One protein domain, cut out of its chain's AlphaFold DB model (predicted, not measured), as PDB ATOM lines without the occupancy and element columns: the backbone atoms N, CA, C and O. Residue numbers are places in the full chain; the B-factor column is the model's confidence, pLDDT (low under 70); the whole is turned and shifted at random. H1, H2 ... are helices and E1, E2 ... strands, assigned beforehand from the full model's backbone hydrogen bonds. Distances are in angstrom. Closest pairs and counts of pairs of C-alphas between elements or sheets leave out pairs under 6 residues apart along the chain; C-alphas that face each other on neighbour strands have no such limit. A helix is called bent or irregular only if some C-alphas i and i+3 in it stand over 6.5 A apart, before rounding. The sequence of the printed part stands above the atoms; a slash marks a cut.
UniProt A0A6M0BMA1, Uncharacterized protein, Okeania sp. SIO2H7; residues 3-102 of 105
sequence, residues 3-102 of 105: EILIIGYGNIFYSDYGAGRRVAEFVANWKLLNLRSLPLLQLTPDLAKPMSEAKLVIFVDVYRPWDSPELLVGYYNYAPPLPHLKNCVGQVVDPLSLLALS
ATOM      1  N   GLU A   3      31.003 132.596 -21.321       89.62
ATOM      2  CA  GLU A   3      30.837 133.760 -20.446       89.62
ATOM      3  C   GLU A   3      29.471 133.743 -19.757       89.62
ATOM      4  O   GLU A   3      29.349 134.189 -18.618       89.62
ATOM      5  N   ILE A   4      28.460 133.193 -20.433       96.06
ATOM      6  CA  ILE A   4      27.081 133.132 -19.957       96.06
ATOM      7  C   ILE A   4      26.650 131.672 -19.833       96.06
ATOM      8  O   ILE A   4      26.772 130.891 -20.782       96.06
ATOM      9  N   LEU A   5      26.100 131.323 -18.675       96.69
ATOM     10  CA  LEU A   5      25.499 130.031 -18.388       96.69
ATOM     11  C   LEU A   5      23.992 130.199 -18.169       96.69
ATOM     12  O   LEU A   5      23.562 130.870 -17.236       96.69
ATOM     13  N   ILE A   6      23.183 129.574 -19.018       97.00
ATOM     14  CA  ILE A   6      21.732 129.483 -18.842       97.00
ATOM     15  C   ILE A   6      21.416 128.131 -18.211       97.00
ATOM     16  O   ILE A   6      21.829 127.097 -18.736       97.00
ATOM     17  N   ILE A   7      20.680 128.125 -17.105       96.44
ATOM     18  CA  ILE A   7      20.213 126.911 -16.435       96.44
ATOM     19  C   ILE A   7      18.692 126.957 -16.435       96.44
ATOM     20  O   ILE A   7      18.083 127.659 -15.632       96.44
ATOM     21  N   GLY A   8      18.081 126.225 -17.361       95.06
ATOM     22  CA  GLY A   8      16.633 126.076 -17.415       95.06
ATOM     23  C   GLY A   8      16.237 124.724 -16.865       95.06
ATOM     24  O   GLY A   8      16.783 123.703 -17.287       95.06
ATOM     25  N   TYR A   9      15.306 124.703 -15.923       92.62
ATOM     26  CA  TYR A   9      14.963 123.482 -15.212       92.62
ATOM     27  C   TYR A   9      13.458 123.323 -15.032       92.62
ATOM     28  O   TYR A   9      12.688 124.237 -15.323       92.62
ATOM     29  N   GLY A  10      13.045 122.107 -14.675       90.00
ATOM     30  CA  GLY A  10      11.644 121.751 -14.528       90.00
ATOM     31  C   GLY A  10      11.254 120.459 -15.244       90.00
ATOM     32  O   GLY A  10      11.974 119.917 -16.094       90.00
ATOM     33  N   ASN A  11      10.089 119.932 -14.881       89.44
ATOM     34  CA  ASN A  11       9.629 118.626 -15.332       89.44
ATOM     35  C   ASN A  11       8.600 118.746 -16.462       89.44
ATOM     36  O   ASN A  11       7.451 119.121 -16.246       89.44
ATOM     37  N   ILE A  12       9.015 118.344 -17.666       88.69
ATOM     38  CA  ILE A  12       8.206 118.384 -18.895       88.69
ATOM     39  C   ILE A  12       6.966 117.486 -18.873       88.69
ATOM     40  O   ILE A  12       6.094 117.658 -19.717       88.69
ATOM     41  N   PHE A  13       6.877 116.537 -17.938       88.19
ATOM     42  CA  PHE A  13       5.689 115.698 -17.774       88.19
ATOM     43  C   PHE A  13       4.595 116.378 -16.940       88.19
ATOM     44  O   PHE A  13       3.462 115.908 -16.931       88.19
ATOM     45  N   TYR A  14       4.901 117.502 -16.283       85.50
ATOM     46  CA  TYR A  14       3.949 118.280 -15.492       85.50
ATOM     47  C   TYR A  14       3.606 119.607 -16.187       85.50
ATOM     48  O   TYR A  14       3.871 120.673 -15.651       85.50
ATOM     49  N   SER A  15       3.003 119.562 -17.380       85.69
ATOM     50  CA  SER A  15       2.529 120.754 -18.118       85.69
ATOM     51  C   SER A  15       3.549 121.912 -18.103       85.69
ATOM     52  O   SER A  15       4.685 121.750 -18.552       85.69
ATOM     53  N   ASP A  16       3.173 123.061 -17.537       86.56
ATOM     54  CA  ASP A  16       3.959 124.294 -17.574       86.56
ATOM     55  C   ASP A  16       5.190 124.236 -16.663       86.56
ATOM     56  O   ASP A  16       6.143 124.978 -16.883       86.56
ATOM     57  N   TYR A  17       5.250 123.296 -15.711       83.88
ATOM     58  CA  TYR A  17       6.441 123.085 -14.881       83.88
ATOM     59  C   TYR A  17       7.674 122.705 -15.711       83.88
ATOM     60  O   TYR A  17       8.786 122.786 -15.211       83.88
ATOM     61  N   GLY A  18       7.514 122.286 -16.969       89.81
ATOM     62  CA  GLY A  18       8.623 122.030 -17.885       89.81
ATOM     63  C   GLY A  18       9.127 123.251 -18.655       89.81
ATOM     64  O   GLY A  18      10.070 123.102 -19.436       89.81
ATOM     65  N   ALA A  19       8.511 124.431 -18.514       91.62
ATOM     66  CA  ALA A  19       8.805 125.547 -19.411       91.62
ATOM     67  C   ALA A  19      10.234 126.084 -19.233       91.62
ATOM     68  O   ALA A  19      10.883 126.370 -20.237       91.62
ATOM     69  N   GLY A  20      10.768 126.126 -18.006       92.81
ATOM     70  CA  GLY A  20      12.163 126.515 -17.758       92.81
ATOM     71  C   GLY A  20      13.150 125.633 -18.527       92.81
ATOM     72  O   GLY A  20      13.994 126.129 -19.280       92.81
ATOM     73  N   ARG A  21      12.970 124.308 -18.447       94.62
ATOM     74  CA  ARG A  21      13.736 123.337 -19.242       94.62
ATOM     75  C   ARG A  21      13.569 123.553 -20.750       94.62
ATOM     76  O   ARG A  21      14.571 123.579 -21.461       94.62
ATOM     77  N   ARG A  22      12.340 123.746 -21.246       95.62
ATOM     78  CA  ARG A  22      12.073 123.998 -22.678       95.62
ATOM     79  C   ARG A  22      12.776 125.259 -23.180       95.62
ATOM     80  O   ARG A  22      13.357 125.232 -24.261       95.62
ATOM     81  N   VAL A  23      12.774 126.344 -22.402       95.75
ATOM     82  CA  VAL A  23      13.505 127.574 -22.743       95.75
ATOM     83  C   VAL A  23      14.995 127.282 -22.907       95.75
ATOM     84  O   VAL A  23      15.579 127.657 -23.923       95.75
ATOM     85  N   ALA A  24      15.611 126.554 -21.972       96.88
ATOM     86  CA  ALA A  24      17.020 126.184 -22.102       96.88
ATOM     87  C   ALA A  24      17.300 125.273 -23.310       96.88
ATOM     88  O   ALA A  24      18.339 125.444 -23.951       96.88
ATOM     89  N   GLU A  25      16.389 124.359 -23.665       97.12
ATOM     90  CA  GLU A  25      16.488 123.549 -24.891       97.12
ATOM     91  C   GLU A  25      16.482 124.440 -26.146       97.12
ATOM     92  O   GLU A  25      17.325 124.275 -27.029       97.12
ATOM     93  N   PHE A  26      15.591 125.436 -26.217       97.50
ATOM     94  CA  PHE A  26      15.561 126.394 -27.327       97.50
ATOM     95  C   PHE A  26      16.834 127.239 -27.411       97.50
ATOM     96  O   PHE A  26      17.409 127.367 -28.491       97.50
ATOM     97  N   VAL A  27      17.307 127.769 -26.282       97.06
ATOM     98  CA  VAL A  27      18.520 128.595 -26.238       97.06
ATOM     99  C   VAL A  27      19.766 127.779 -26.597       97.06
ATOM    100  O   VAL A  27      20.647 128.276 -27.298       97.06
ATOM    101  N   ALA A  28      19.839 126.504 -26.196       96.31
ATOM    102  CA  ALA A  28      20.938 125.616 -26.579       96.31
ATOM    103  C   ALA A  28      21.061 125.475 -28.108       96.31
ATOM    104  O   ALA A  28      22.168 125.414 -28.646       96.31
ATOM    105  N   ASN A  29      19.930 125.493 -28.820       97.19
ATOM    106  CA  ASN A  29      19.893 125.391 -30.278       97.19
ATOM    107  C   ASN A  29      20.363 126.657 -31.009       97.19
ATOM    108  O   ASN A  29      20.630 126.583 -32.208       97.19
ATOM    109  N   TRP A  30      20.522 127.798 -30.325       96.12
ATOM    110  CA  TRP A  30      21.073 129.015 -30.935       96.12
ATOM    111  C   TRP A  30      22.560 128.889 -31.282       96.12
ATOM    112  O   TRP A  30      23.046 129.633 -32.129       96.12
ATOM    113  N   LYS A  31      23.282 127.948 -30.652       90.25
ATOM    114  CA  LYS A  31      24.706 127.659 -30.916       90.25
ATOM    115  C   LYS A  31      25.616 128.896 -30.831       90.25
ATOM    116  O   LYS A  31      26.563 129.038 -31.603       90.25
ATOM    117  N   LEU A  32      25.338 129.794 -29.886       93.81
ATOM    118  CA  LEU A  32      26.165 130.976 -29.641       93.81
ATOM    119  C   LEU A  32      27.480 130.579 -28.953       93.81
ATOM    120  O   LEU A  32      27.469 129.859 -27.960       93.81
ATOM    121  N   LEU A  33      28.613 131.088 -29.448       90.12
ATOM    122  CA  LEU A  33      29.955 130.688 -28.995       90.12
ATOM    123  C   LEU A  33      30.217 130.960 -27.496       90.12
ATOM    124  O   LEU A  33      30.889 130.175 -26.830       90.12
ATOM    125  N   ASN A  34      29.678 132.060 -26.963       93.50
ATOM    126  CA  ASN A  34      29.951 132.529 -25.596       93.50
ATOM    127  C   ASN A  34      28.863 132.139 -24.586       93.50
ATOM    128  O   ASN A  34      28.923 132.555 -23.428       93.50
ATOM    129  N   LEU A  35      27.872 131.357 -25.018       95.44
ATOM    130  CA  LEU A  35      26.736 130.960 -24.202       95.44
ATOM    131  C   LEU A  35      26.672 129.440 -24.119       95.44
ATOM    132  O   LEU A  35      26.669 128.738 -25.127       95.44
ATOM    133  N   ARG A  36      26.550 128.932 -22.897       96.88
ATOM    134  CA  ARG A  36      26.215 127.536 -22.632       96.88
ATOM    135  C   ARG A  36      24.819 127.485 -22.029       96.88
ATOM    136  O   ARG A  36      24.545 128.199 -21.074       96.88
ATOM    137  N   SER A  37      23.953 126.630 -22.565       97.69
ATOM    138  CA  SER A  37      22.606 126.411 -22.031       97.69
ATOM    139  C   SER A  37      22.460 124.976 -21.537       97.69
ATOM    140  O   SER A  37      22.838 124.038 -22.241       97.69
ATOM    141  N   LEU A  38      21.948 124.811 -20.318       97.25
ATOM    142  CA  LEU A  38      21.756 123.536 -19.635       97.25
ATOM    143  C   LEU A  38      20.259 123.311 -19.369       97.25
ATOM    144  O   LEU A  38      19.715 123.915 -18.442       97.25
ATOM    145  N   PRO A  39      19.591 122.453 -20.159       96.62
ATOM    146  CA  PRO A  39      18.228 122.019 -19.887       96.62
ATOM    147  C   PRO A  39      18.224 120.837 -18.913       96.62
ATOM    148  O   PRO A  39      18.701 119.749 -19.236       96.62
ATOM    149  N   LEU A  40      17.685 121.038 -17.713       95.06
ATOM    150  CA  LEU A  40      17.754 120.073 -16.615       95.06
ATOM    151  C   LEU A  40      16.368 119.712 -16.084       95.06
ATOM    152  O   LEU A  40      15.410 120.460 -16.224       95.06
ATOM    153  N   LEU A  41      16.250 118.548 -15.450       92.19
ATOM    154  CA  LEU A  41      15.030 118.202 -14.716       92.19
ATOM    155  C   LEU A  41      14.944 118.978 -13.393       92.19
ATOM    156  O   LEU A  41      13.884 119.478 -13.035       92.19
ATOM    157  N   GLN A  42      16.069 119.068 -12.686       90.00
ATOM    158  CA  GLN A  42      16.197 119.655 -11.356       90.00
ATOM    159  C   GLN A  42      17.600 120.242 -11.175       90.00
ATOM    160  O   GLN A  42      18.528 119.866 -11.896       90.00
ATOM    161  N   LEU A  43      17.757 121.126 -10.192       91.56
ATOM    162  CA  LEU A  43      19.059 121.645  -9.778       91.56
ATOM    163  C   LEU A  43      19.821 120.600  -8.948       91.56
ATOM    164  O   LEU A  43      19.228 119.910  -8.117       91.56
ATOM    165  N   THR A  44      21.133 120.486  -9.166       92.62
ATOM    166  CA  THR A  44      22.023 119.587  -8.412       92.62
ATOM    167  C   THR A  44      23.305 120.312  -7.986       92.62
ATOM    168  O   THR A  44      23.728 121.239  -8.681       92.62
ATOM    169  N   PRO A  45      23.957 119.899  -6.877       91.44
ATOM    170  CA  PRO A  45      25.193 120.527  -6.397       91.44
ATOM    171  C   PRO A  45      26.335 120.565  -7.423       91.44
ATOM    172  O   PRO A  45      27.119 121.509  -7.420       91.44
ATOM    173  N   ASP A  46      26.397 119.597  -8.343       93.06
ATOM    174  CA  ASP A  46      27.431 119.526  -9.388       93.06
ATOM    175  C   ASP A  46      27.427 120.737 -10.338       93.06
ATOM    176  O   ASP A  46      28.412 120.992 -11.031       93.06
ATOM    177  N   LEU A  47      26.339 121.517 -10.357       94.88
ATOM    178  CA  LEU A  47      26.245 122.770 -11.109       94.88
ATOM    179  C   LEU A  47      27.130 123.881 -10.536       94.88
ATOM    180  O   LEU A  47      27.453 124.820 -11.260       94.88
ATOM    181  N   ALA A  48      27.576 123.771  -9.286       94.25
ATOM    182  CA  ALA A  48      28.421 124.787  -8.671       94.25
ATOM    183  C   ALA A  48      29.757 124.968  -9.413       94.25
ATOM    184  O   ALA A  48      30.216 126.096  -9.568       94.25
ATOM    185  N   LYS A  49      30.338 123.889  -9.957       94.75
ATOM    186  CA  LYS A  49      31.583 123.964 -10.736       94.75
ATOM    187  C   LYS A  49      31.439 124.768 -12.041       94.75
ATOM    188  O   LYS A  49      32.186 125.723 -12.224       94.75
ATOM    189  N   PRO A  50      30.505 124.451 -12.961       94.81
ATOM    190  CA  PRO A  50      30.316 125.270 -14.156       94.81
ATOM    191  C   PRO A  50      29.808 126.683 -13.837       94.81
ATOM    192  O   PRO A  50      30.043 127.590 -14.632       94.81
ATOM    193  N   MET A  51      29.130 126.893 -12.701       94.25
ATOM    194  CA  MET A  51      28.753 128.233 -12.243       94.25
ATOM    195  C   MET A  51      29.965 129.068 -11.819       94.25
ATOM    196  O   MET A  51      30.000 130.247 -12.160       94.25
ATOM    197  N   SER A  52      30.965 128.480 -11.145       93.94
ATOM    198  CA  SER A  52      32.164 129.218 -10.713       93.94
ATOM    199  C   SER A  52      33.059 129.659 -11.878       93.94
ATOM    200  O   SER A  52      33.832 130.607 -11.765       93.94
ATOM    201  N   GLU A  53      32.902 129.024 -13.040       93.81
ATOM    202  CA  GLU A  53      33.615 129.351 -14.279       93.81
ATOM    203  C   GLU A  53      32.886 130.376 -15.168       93.81
ATOM    204  O   GLU A  53      33.478 130.893 -16.121       93.81
ATOM    205  N   ALA A  54      31.609 130.655 -14.896       94.62
ATOM    206  CA  ALA A  54      30.782 131.555 -15.693       94.62
ATOM    207  C   ALA A  54      30.854 132.999 -15.168       94.62
ATOM    208  O   ALA A  54      30.915 133.239 -13.966       94.62
ATOM    209  N   LYS A  55      30.777 133.988 -16.068       93.56
ATOM    210  CA  LYS A  55      30.680 135.407 -15.671       93.56
ATOM    211  C   LYS A  55      29.257 135.793 -15.273       93.56
ATOM    212  O   LYS A  55      29.064 136.695 -14.464       93.56
ATOM    213  N   LEU A  56      28.269 135.136 -15.875       92.38
ATOM    214  CA  LEU A  56      26.853 135.347 -15.611       92.38
ATOM    215  C   LEU A  56      26.117 134.011 -15.642       92.38
ATOM    216  O   LEU A  56      26.245 133.253 -16.602       92.38
ATOM    217  N   VAL A  57      25.298 133.767 -14.621       93.50
ATOM    218  CA  VAL A  57      24.386 132.624 -14.561       93.50
ATOM    219  C   VAL A  57      22.952 133.144 -14.588       93.50
ATOM    220  O   VAL A  57      22.593 134.011 -13.794       93.50
ATOM    221  N   ILE A  58      22.132 132.619 -15.497       93.44
ATOM    222  CA  ILE A  58      20.704 132.933 -15.591       93.44
ATOM    223  C   ILE A  58      19.920 131.651 -15.342       93.44
ATOM    224  O   ILE A  58      19.987 130.708 -16.131       93.44
ATOM    225  N   PHE A  59      19.167 131.635 -14.248       92.50
ATOM    226  CA  PHE A  59      18.226 130.567 -13.937       92.50
ATOM    227  C   PHE A  59      16.885 130.844 -14.613       92.50
ATOM    228  O   PHE A  59      16.398 131.975 -14.592       92.50
ATOM    229  N   VAL A  60      16.290 129.813 -15.209       92.31
ATOM    230  CA  VAL A  60      14.975 129.884 -15.848       92.31
ATOM    231  C   VAL A  60      14.088 128.789 -15.269       92.31
ATOM    232  O   VAL A  60      14.357 127.601 -15.443       92.31
ATOM    233  N   ASP A  61      13.020 129.206 -14.602       87.69
ATOM    234  CA  ASP A  61      12.034 128.338 -13.964       87.69
ATOM    235  C   ASP A  61      10.639 128.948 -14.128       87.69
ATOM    236  O   ASP A  61      10.494 130.128 -14.465       87.69
ATOM    237  N   VAL A  62       9.612 128.145 -13.873       84.44
ATOM    238  CA  VAL A  62       8.241 128.625 -13.726       84.44
ATOM    239  C   VAL A  62       7.926 128.743 -12.249       84.44
ATOM    240  O   VAL A  62       8.059 127.792 -11.486       84.44
ATOM    241  N   TYR A  63       7.432 129.907 -11.854       77.12
ATOM    242  CA  TYR A  63       6.824 130.094 -10.548       77.12
ATOM    243  C   TYR A  63       5.356 130.469 -10.747       77.12
ATOM    244  O   TYR A  63       4.993 131.099 -11.741       77.12
ATOM    245  N   ARG A  64       4.495 130.061  -9.812       70.44
ATOM    246  CA  ARG A  64       3.085 130.454  -9.817       70.44
ATOM    247  C   ARG A  64       2.936 131.730  -8.982       70.44
ATOM    248  O   ARG A  64       3.047 131.638  -7.757       70.44
ATOM    249  N   PRO A  65       2.706 132.908  -9.590       64.69
ATOM    250  CA  PRO A  65       2.273 134.074  -8.834       64.69
ATOM    251  C   PRO A  65       0.889 133.799  -8.229       64.69
ATOM    252  O   PRO A  65       0.055 133.129  -8.833       64.69
ATOM    253  N   TRP A  66       0.660 134.288  -7.013       63.94
ATOM    254  CA  TRP A  66      -0.562 134.020  -6.244       63.94
ATOM    255  C   TRP A  66      -1.753 134.840  -6.770       63.94
ATOM    256  O   TRP A  66      -2.895 134.414  -6.632       63.94
ATOM    257  N   ASP A  67      -1.466 135.959  -7.445       67.62
ATOM    258  CA  ASP A  67      -2.435 137.027  -7.720       67.62
ATOM    259  C   ASP A  67      -2.667 137.310  -9.217       67.62
ATOM    260  O   ASP A  67      -3.290 138.313  -9.561       67.62
ATOM    261  N   SER A  68      -2.182 136.461 -10.133       62.16
ATOM    262  CA  SER A  68      -2.447 136.642 -11.567       62.16
ATOM    263  C   SER A  68      -2.650 135.313 -12.302       62.16
ATOM    264  O   SER A  68      -1.815 134.416 -12.169       62.16
ATOM    265  N   PRO A  69      -3.724 135.178 -13.103       64.56
ATOM    266  CA  PRO A  69      -3.915 134.046 -14.005       64.56
ATOM    267  C   PRO A  69      -3.107 134.173 -15.310       64.56
ATOM    268  O   PRO A  69      -3.149 133.263 -16.136       64.56
ATOM    269  N   GLU A  70      -2.407 135.289 -15.534       73.31
ATOM    270  CA  GLU A  70      -1.690 135.555 -16.784       73.31
ATOM    271  C   GLU A  70      -0.275 134.959 -16.794       73.31
ATOM    272  O   GLU A  70       0.428 134.931 -15.780       73.31
ATOM    273  N   LEU A  71       0.172 134.527 -17.978       75.25
ATOM    274  CA  LEU A  71       1.564 134.146 -18.207       75.25
ATOM    275  C   LEU A  71       2.434 135.408 -18.230       75.25
ATOM    276  O   LEU A  71       2.416 136.165 -19.200       75.25
ATOM    277  N   LEU A  72       3.225 135.605 -17.176       78.06
ATOM    278  CA  LEU A  72       4.138 136.737 -17.043       78.06
ATOM    279  C   LEU A  72       5.593 136.268 -17.051       78.06
ATOM    280  O   LEU A  72       5.952 135.283 -16.406       78.06
ATOM    281  N   VAL A  73       6.446 137.013 -17.753       79.44
ATOM    282  CA  VAL A  73       7.901 136.834 -17.706       79.44
ATOM    283  C   VAL A  73       8.480 137.926 -16.816       79.44
ATOM    284  O   VAL A  73       8.407 139.107 -17.146       79.44
ATOM    285  N   GLY A  74       9.043 137.528 -15.677       78.25
ATOM    286  CA  GLY A  74       9.730 138.424 -14.751       78.25
ATOM    287  C   GLY A  74      11.239 138.217 -14.801       78.25
ATOM    288  O   GLY A  74      11.710 137.081 -14.839       78.25
ATOM    289  N   TYR A  75      11.999 139.311 -14.770       78.44
ATOM    290  CA  TYR A  75      13.433 139.271 -14.499       78.44
ATOM    291  C   TYR A  75      13.671 139.631 -13.036       78.44
ATOM    292  O   TYR A  75      13.259 140.694 -12.571       78.44
ATOM    293  N   TYR A  76      14.356 138.744 -12.324       74.44
ATOM    294  CA  TYR A  76      14.634 138.889 -10.905       74.44
ATOM    295  C   TYR A  76      16.135 138.865 -10.682       74.44
ATOM    296  O   TYR A  76      16.800 137.869 -10.964       74.44
ATOM    297  N   ASN A  77      16.669 139.971 -10.170       70.50
ATOM    298  CA  ASN A  77      18.045 139.997  -9.711       70.50
ATOM    299  C   ASN A  77      18.084 139.455  -8.278       70.50
ATOM    300  O   ASN A  77      17.331 139.912  -7.421       70.50
ATOM    301  N   TYR A  78      18.948 138.478  -8.015       65.75
ATOM    302  CA  TYR A  78      19.045 137.833  -6.698       65.75
ATOM    303  C   TYR A  78      19.733 138.708  -5.636       65.75
ATOM    304  O   TYR A  78      19.818 138.315  -4.472       65.75
ATOM    305  N   ALA A  79      20.198 139.900  -6.019       61.53
ATOM    306  CA  ALA A  79      20.689 140.924  -5.112       61.53
ATOM    307  C   ALA A  79      19.705 142.114  -5.070       61.53
ATOM    308  O   ALA A  79      19.590 142.823  -6.076       61.53
ATOM    309  N   PRO A  80      19.033 142.382  -3.930       54.16
ATOM    310  CA  PRO A  80      18.995 141.592  -2.687       54.16
ATOM    311  C   PRO A  80      18.104 140.332  -2.797       54.16
ATOM    312  O   PRO A  80      17.261 140.260  -3.693       54.16
ATOM    313  N   PRO A  81      18.259 139.339  -1.892       55.59
ATOM    314  CA  PRO A  81      17.484 138.101  -1.932       55.59
ATOM    315  C   PRO A  81      15.985 138.393  -1.839       55.59
ATOM    316  O   PRO A  81      15.513 139.036  -0.900       55.59
ATOM    317  N   LEU A  82      15.232 137.916  -2.829       55.59
ATOM    318  CA  LEU A  82      13.807 138.201  -2.941       55.59
ATOM    319  C   LEU A  82      13.006 137.330  -1.954       55.59
ATOM    320  O   LEU A  82      13.097 136.101  -2.025       55.59
ATOM    321  N   PRO A  83      12.173 137.925  -1.073       51.31
ATOM    322  CA  PRO A  83      11.439 137.193  -0.037       51.31
ATOM    323  C   PRO A  83      10.479 136.121  -0.580       51.31
ATOM    324  O   PRO A  83      10.127 135.187   0.138       51.31
ATOM    325  N   HIS A  84      10.055 136.247  -1.842       52.12
ATOM    326  CA  HIS A  84       8.946 135.482  -2.419       52.12
ATOM    327  C   HIS A  84       9.368 134.346  -3.367       52.12
ATOM    328  O   HIS A  84       8.515 133.566  -3.780       52.12
ATOM    329  N   LEU A  85      10.664 134.193  -3.677       55.09
ATOM    330  CA  LEU A  85      11.158 133.100  -4.538       55.09
ATOM    331  C   LEU A  85      11.346 131.762  -3.798       55.09
ATOM    332  O   LEU A  85      11.704 130.765  -4.414       55.09
ATOM    333  N   LYS A  86      11.062 131.699  -2.489       51.31
ATOM    334  CA  LYS A  86      11.214 130.481  -1.665       51.31
ATOM    335  C   LYS A  86      10.250 129.333  -2.004       51.31
ATOM    336  O   LYS A  86      10.374 128.266  -1.416       51.31
ATOM    337  N   ASN A  87       9.320 129.526  -2.939       49.28
ATOM    338  CA  ASN A  87       8.254 128.568  -3.239       49.28
ATOM    339  C   ASN A  87       8.322 128.009  -4.670       49.28
ATOM    340  O   ASN A  87       7.283 127.786  -5.292       49.28
ATOM    341  N   CYS A  88       9.519 127.751  -5.205       53.44
ATOM    342  CA  CYS A  88       9.625 126.864  -6.362       53.44
ATOM    343  C   CYS A  88       9.278 125.433  -5.909       53.44
ATOM    344  O   CYS A  88      10.036 124.768  -5.203       53.44
ATOM    345  N   VAL A  89       8.060 125.003  -6.239       52.72
ATOM    346  CA  VAL A  89       7.440 123.758  -5.763       52.72
ATOM    347  C   VAL A  89       8.346 122.552  -6.044       52.72
ATOM    348  O   VAL A  89       8.685 122.280  -7.192       52.72
ATOM    349  N   GLY A  90       8.695 121.798  -4.995       52.62
ATOM    350  CA  GLY A  90       9.377 120.502  -5.113       52.62
ATOM    351  C   GLY A  90      10.905 120.543  -5.238       52.62
ATOM    352  O   GLY A  90      11.497 119.519  -5.571       52.62
ATOM    353  N   GLN A  91      11.558 121.683  -4.977       60.09
ATOM    354  CA  GLN A  91      13.017 121.801  -5.091       60.09
ATOM    355  C   GLN A  91      13.741 121.550  -3.768       60.09
ATOM    356  O   GLN A  91      13.410 122.123  -2.735       60.09
ATOM    357  N   VAL A  92      14.763 120.691  -3.827       61.06
ATOM    358  CA  VAL A  92      15.678 120.392  -2.710       61.06
ATOM    359  C   VAL A  92      16.839 121.396  -2.659       61.06
ATOM    360  O   VAL A  92      17.408 121.632  -1.599       61.06
ATOM    361  N   VAL A  93      17.184 121.993  -3.803       67.69
ATOM    362  CA  VAL A  93      18.300 122.931  -3.972       67.69
ATOM    363  C   VAL A  93      17.782 124.170  -4.687       67.69
ATOM    364  O   VAL A  93      17.188 124.044  -5.757       67.69
ATOM    365  N   ASP A  94      18.022 125.348  -4.115       79.31
ATOM    366  CA  ASP A  94      17.652 126.630  -4.705       79.31
ATOM    367  C   ASP A  94      18.870 127.350  -5.335       79.31
ATOM    368  O   ASP A  94      20.020 127.085  -4.957       79.31
ATOM    369  N   PRO A  95      18.654 128.277  -6.287       86.44
ATOM    370  CA  PRO A  95      19.731 129.015  -6.947       86.44
ATOM    371  C   PRO A  95      20.701 129.759  -6.015       86.44
ATOM    372  O   PRO A  95      21.888 129.838  -6.336       86.44
ATOM    373  N   LEU A  96      20.248 130.286  -4.865       83.69
ATOM    374  CA  LEU A  96      21.132 130.996  -3.930       83.69
ATOM    375  C   LEU A  96      22.080 130.031  -3.222       83.69
ATOM    376  O   LEU A  96      23.256 130.349  -3.050       83.69
ATOM    377  N   SER A  97      21.596 128.842  -2.860       86.19
ATOM    378  CA  SER A  97      22.440 127.788  -2.290       86.19
ATOM    379  C   SER A  97      23.530 127.337  -3.270       86.19
ATOM    380  O   SER A  97      24.682 127.166  -2.872       86.19
ATOM    381  N   LEU A  98      23.210 127.207  -4.564       89.62
ATOM    382  CA  LEU A  98      24.215 126.913  -5.596       89.62
ATOM    383  C   LEU A  98      25.194 128.063  -5.820       89.62
ATOM    384  O   LEU A  98      26.385 127.813  -5.998       89.62
ATOM    385  N   LEU A  99      24.715 129.310  -5.796       88.31
ATOM    386  CA  LEU A  99      25.582 130.481  -5.888       88.31
ATOM    387  C   LEU A  99      26.589 130.485  -4.736       88.31
ATOM    388  O   LEU A  99      27.786 130.606  -4.986       88.31
ATOM    389  N   ALA A 100      26.124 130.281  -3.502       88.62
ATOM    390  CA  ALA A 100      26.995 130.178  -2.339       88.62
ATOM    391  C   ALA A 100      28.020 129.048  -2.510       88.62
ATOM    392  O   ALA A 100      29.210 129.284  -2.341       88.62
ATOM    393  N   LEU A 101      27.590 127.848  -2.920       90.56
ATOM    394  CA  LEU A 101      28.496 126.716  -3.137       90.56
ATOM    395  C   LEU A 101      29.550 127.007  -4.217       90.56
ATOM    396  O   LEU A 101      30.718 126.679  -4.034       90.56
ATOM    397  N   SER A 102      29.163 127.664  -5.315       92.12
ATOM    398  CA  SER A 102      30.072 128.005  -6.418       92.12
ATOM    399  C   SER A 102      31.184 128.980  -6.021       92.12
ATOM    400  O   SER A 102      32.228 129.005  -6.658       92.12
TER     401      SER A 102
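This is residues 3 to 102 of the 105 residues of an uncharacterized protein of Okeania sp. SIO2H7 (UniProt A0A6M0BMA1). A small parallel sheet, E2 E1 E3, has one long helix, H1, covering one face, while two short helices, H2 and H3, meet each other and only graze the sheet. A long unnamed loop, residues 61 to 94, reaches up to 22 A from the mean of the C-alphas. The printed part has 100 residues, ordered E1 H1 E2 H2 E3 H3; the class is mixed, with 47 residues in named elements. It is compact, with a radius of gyration of the C-alphas of 13.4 A and spans of 38 by 29 by 22 A.

E1, residues 4 to 9, is the inner strand. H1, residues 15 to 28, is on the sheet at a height of 6.7 A, over E1 and the edge strand E2, residues 35 to 40; these form two layers, helix on one face of a sheet. The closest C-alphas of H1 and E1 are those of Arg 21 and Tyr 9, 4.2 A apart. E1, H1, E2 is a strand-helix-strand unit, two parallel neighbour strands with a helix between, its crossover right-handed. N 6 and O 36 are within hydrogen-bond range at 2.8 A. H2, residues 45 to 52, leads to the other edge strand, E3, residues 56 to 60, in a right-handed split unit, with E1 between E2 and E3. N 5 and O 56 are 2.8 A apart, within hydrogen-bond range. H3, residues 95 to 102, touches H2, with closest C-alphas Ser 102 and Ala 48 at 4.3 A, only just about perpendicular at 70.4 degrees. Every O i to N i+4 pair is within range in H3, against 7 of 10 in H1 and 2 of 4 in H2.

E1 runs 16.2 A from C-alpha 4 at (27.081, 133.132, -19.957), E2 16.0 A and E3 13.1 A. H1 spans 20.8 A and is irregular, C-alphas 17 and 20 being 7.3 A apart. H2 spans 11.9 A; H3 spans 10.4 A, ending at C-alpha 102 (30.072, 128.005, -6.418).

The C-alphas of Leu 33 and Asp 67 are the farthest apart, 39.3 A. The printed part has no cut, and its long link is E3 to H3. pLDDT is under 70 at residues 65 to 69 and 78 to 93.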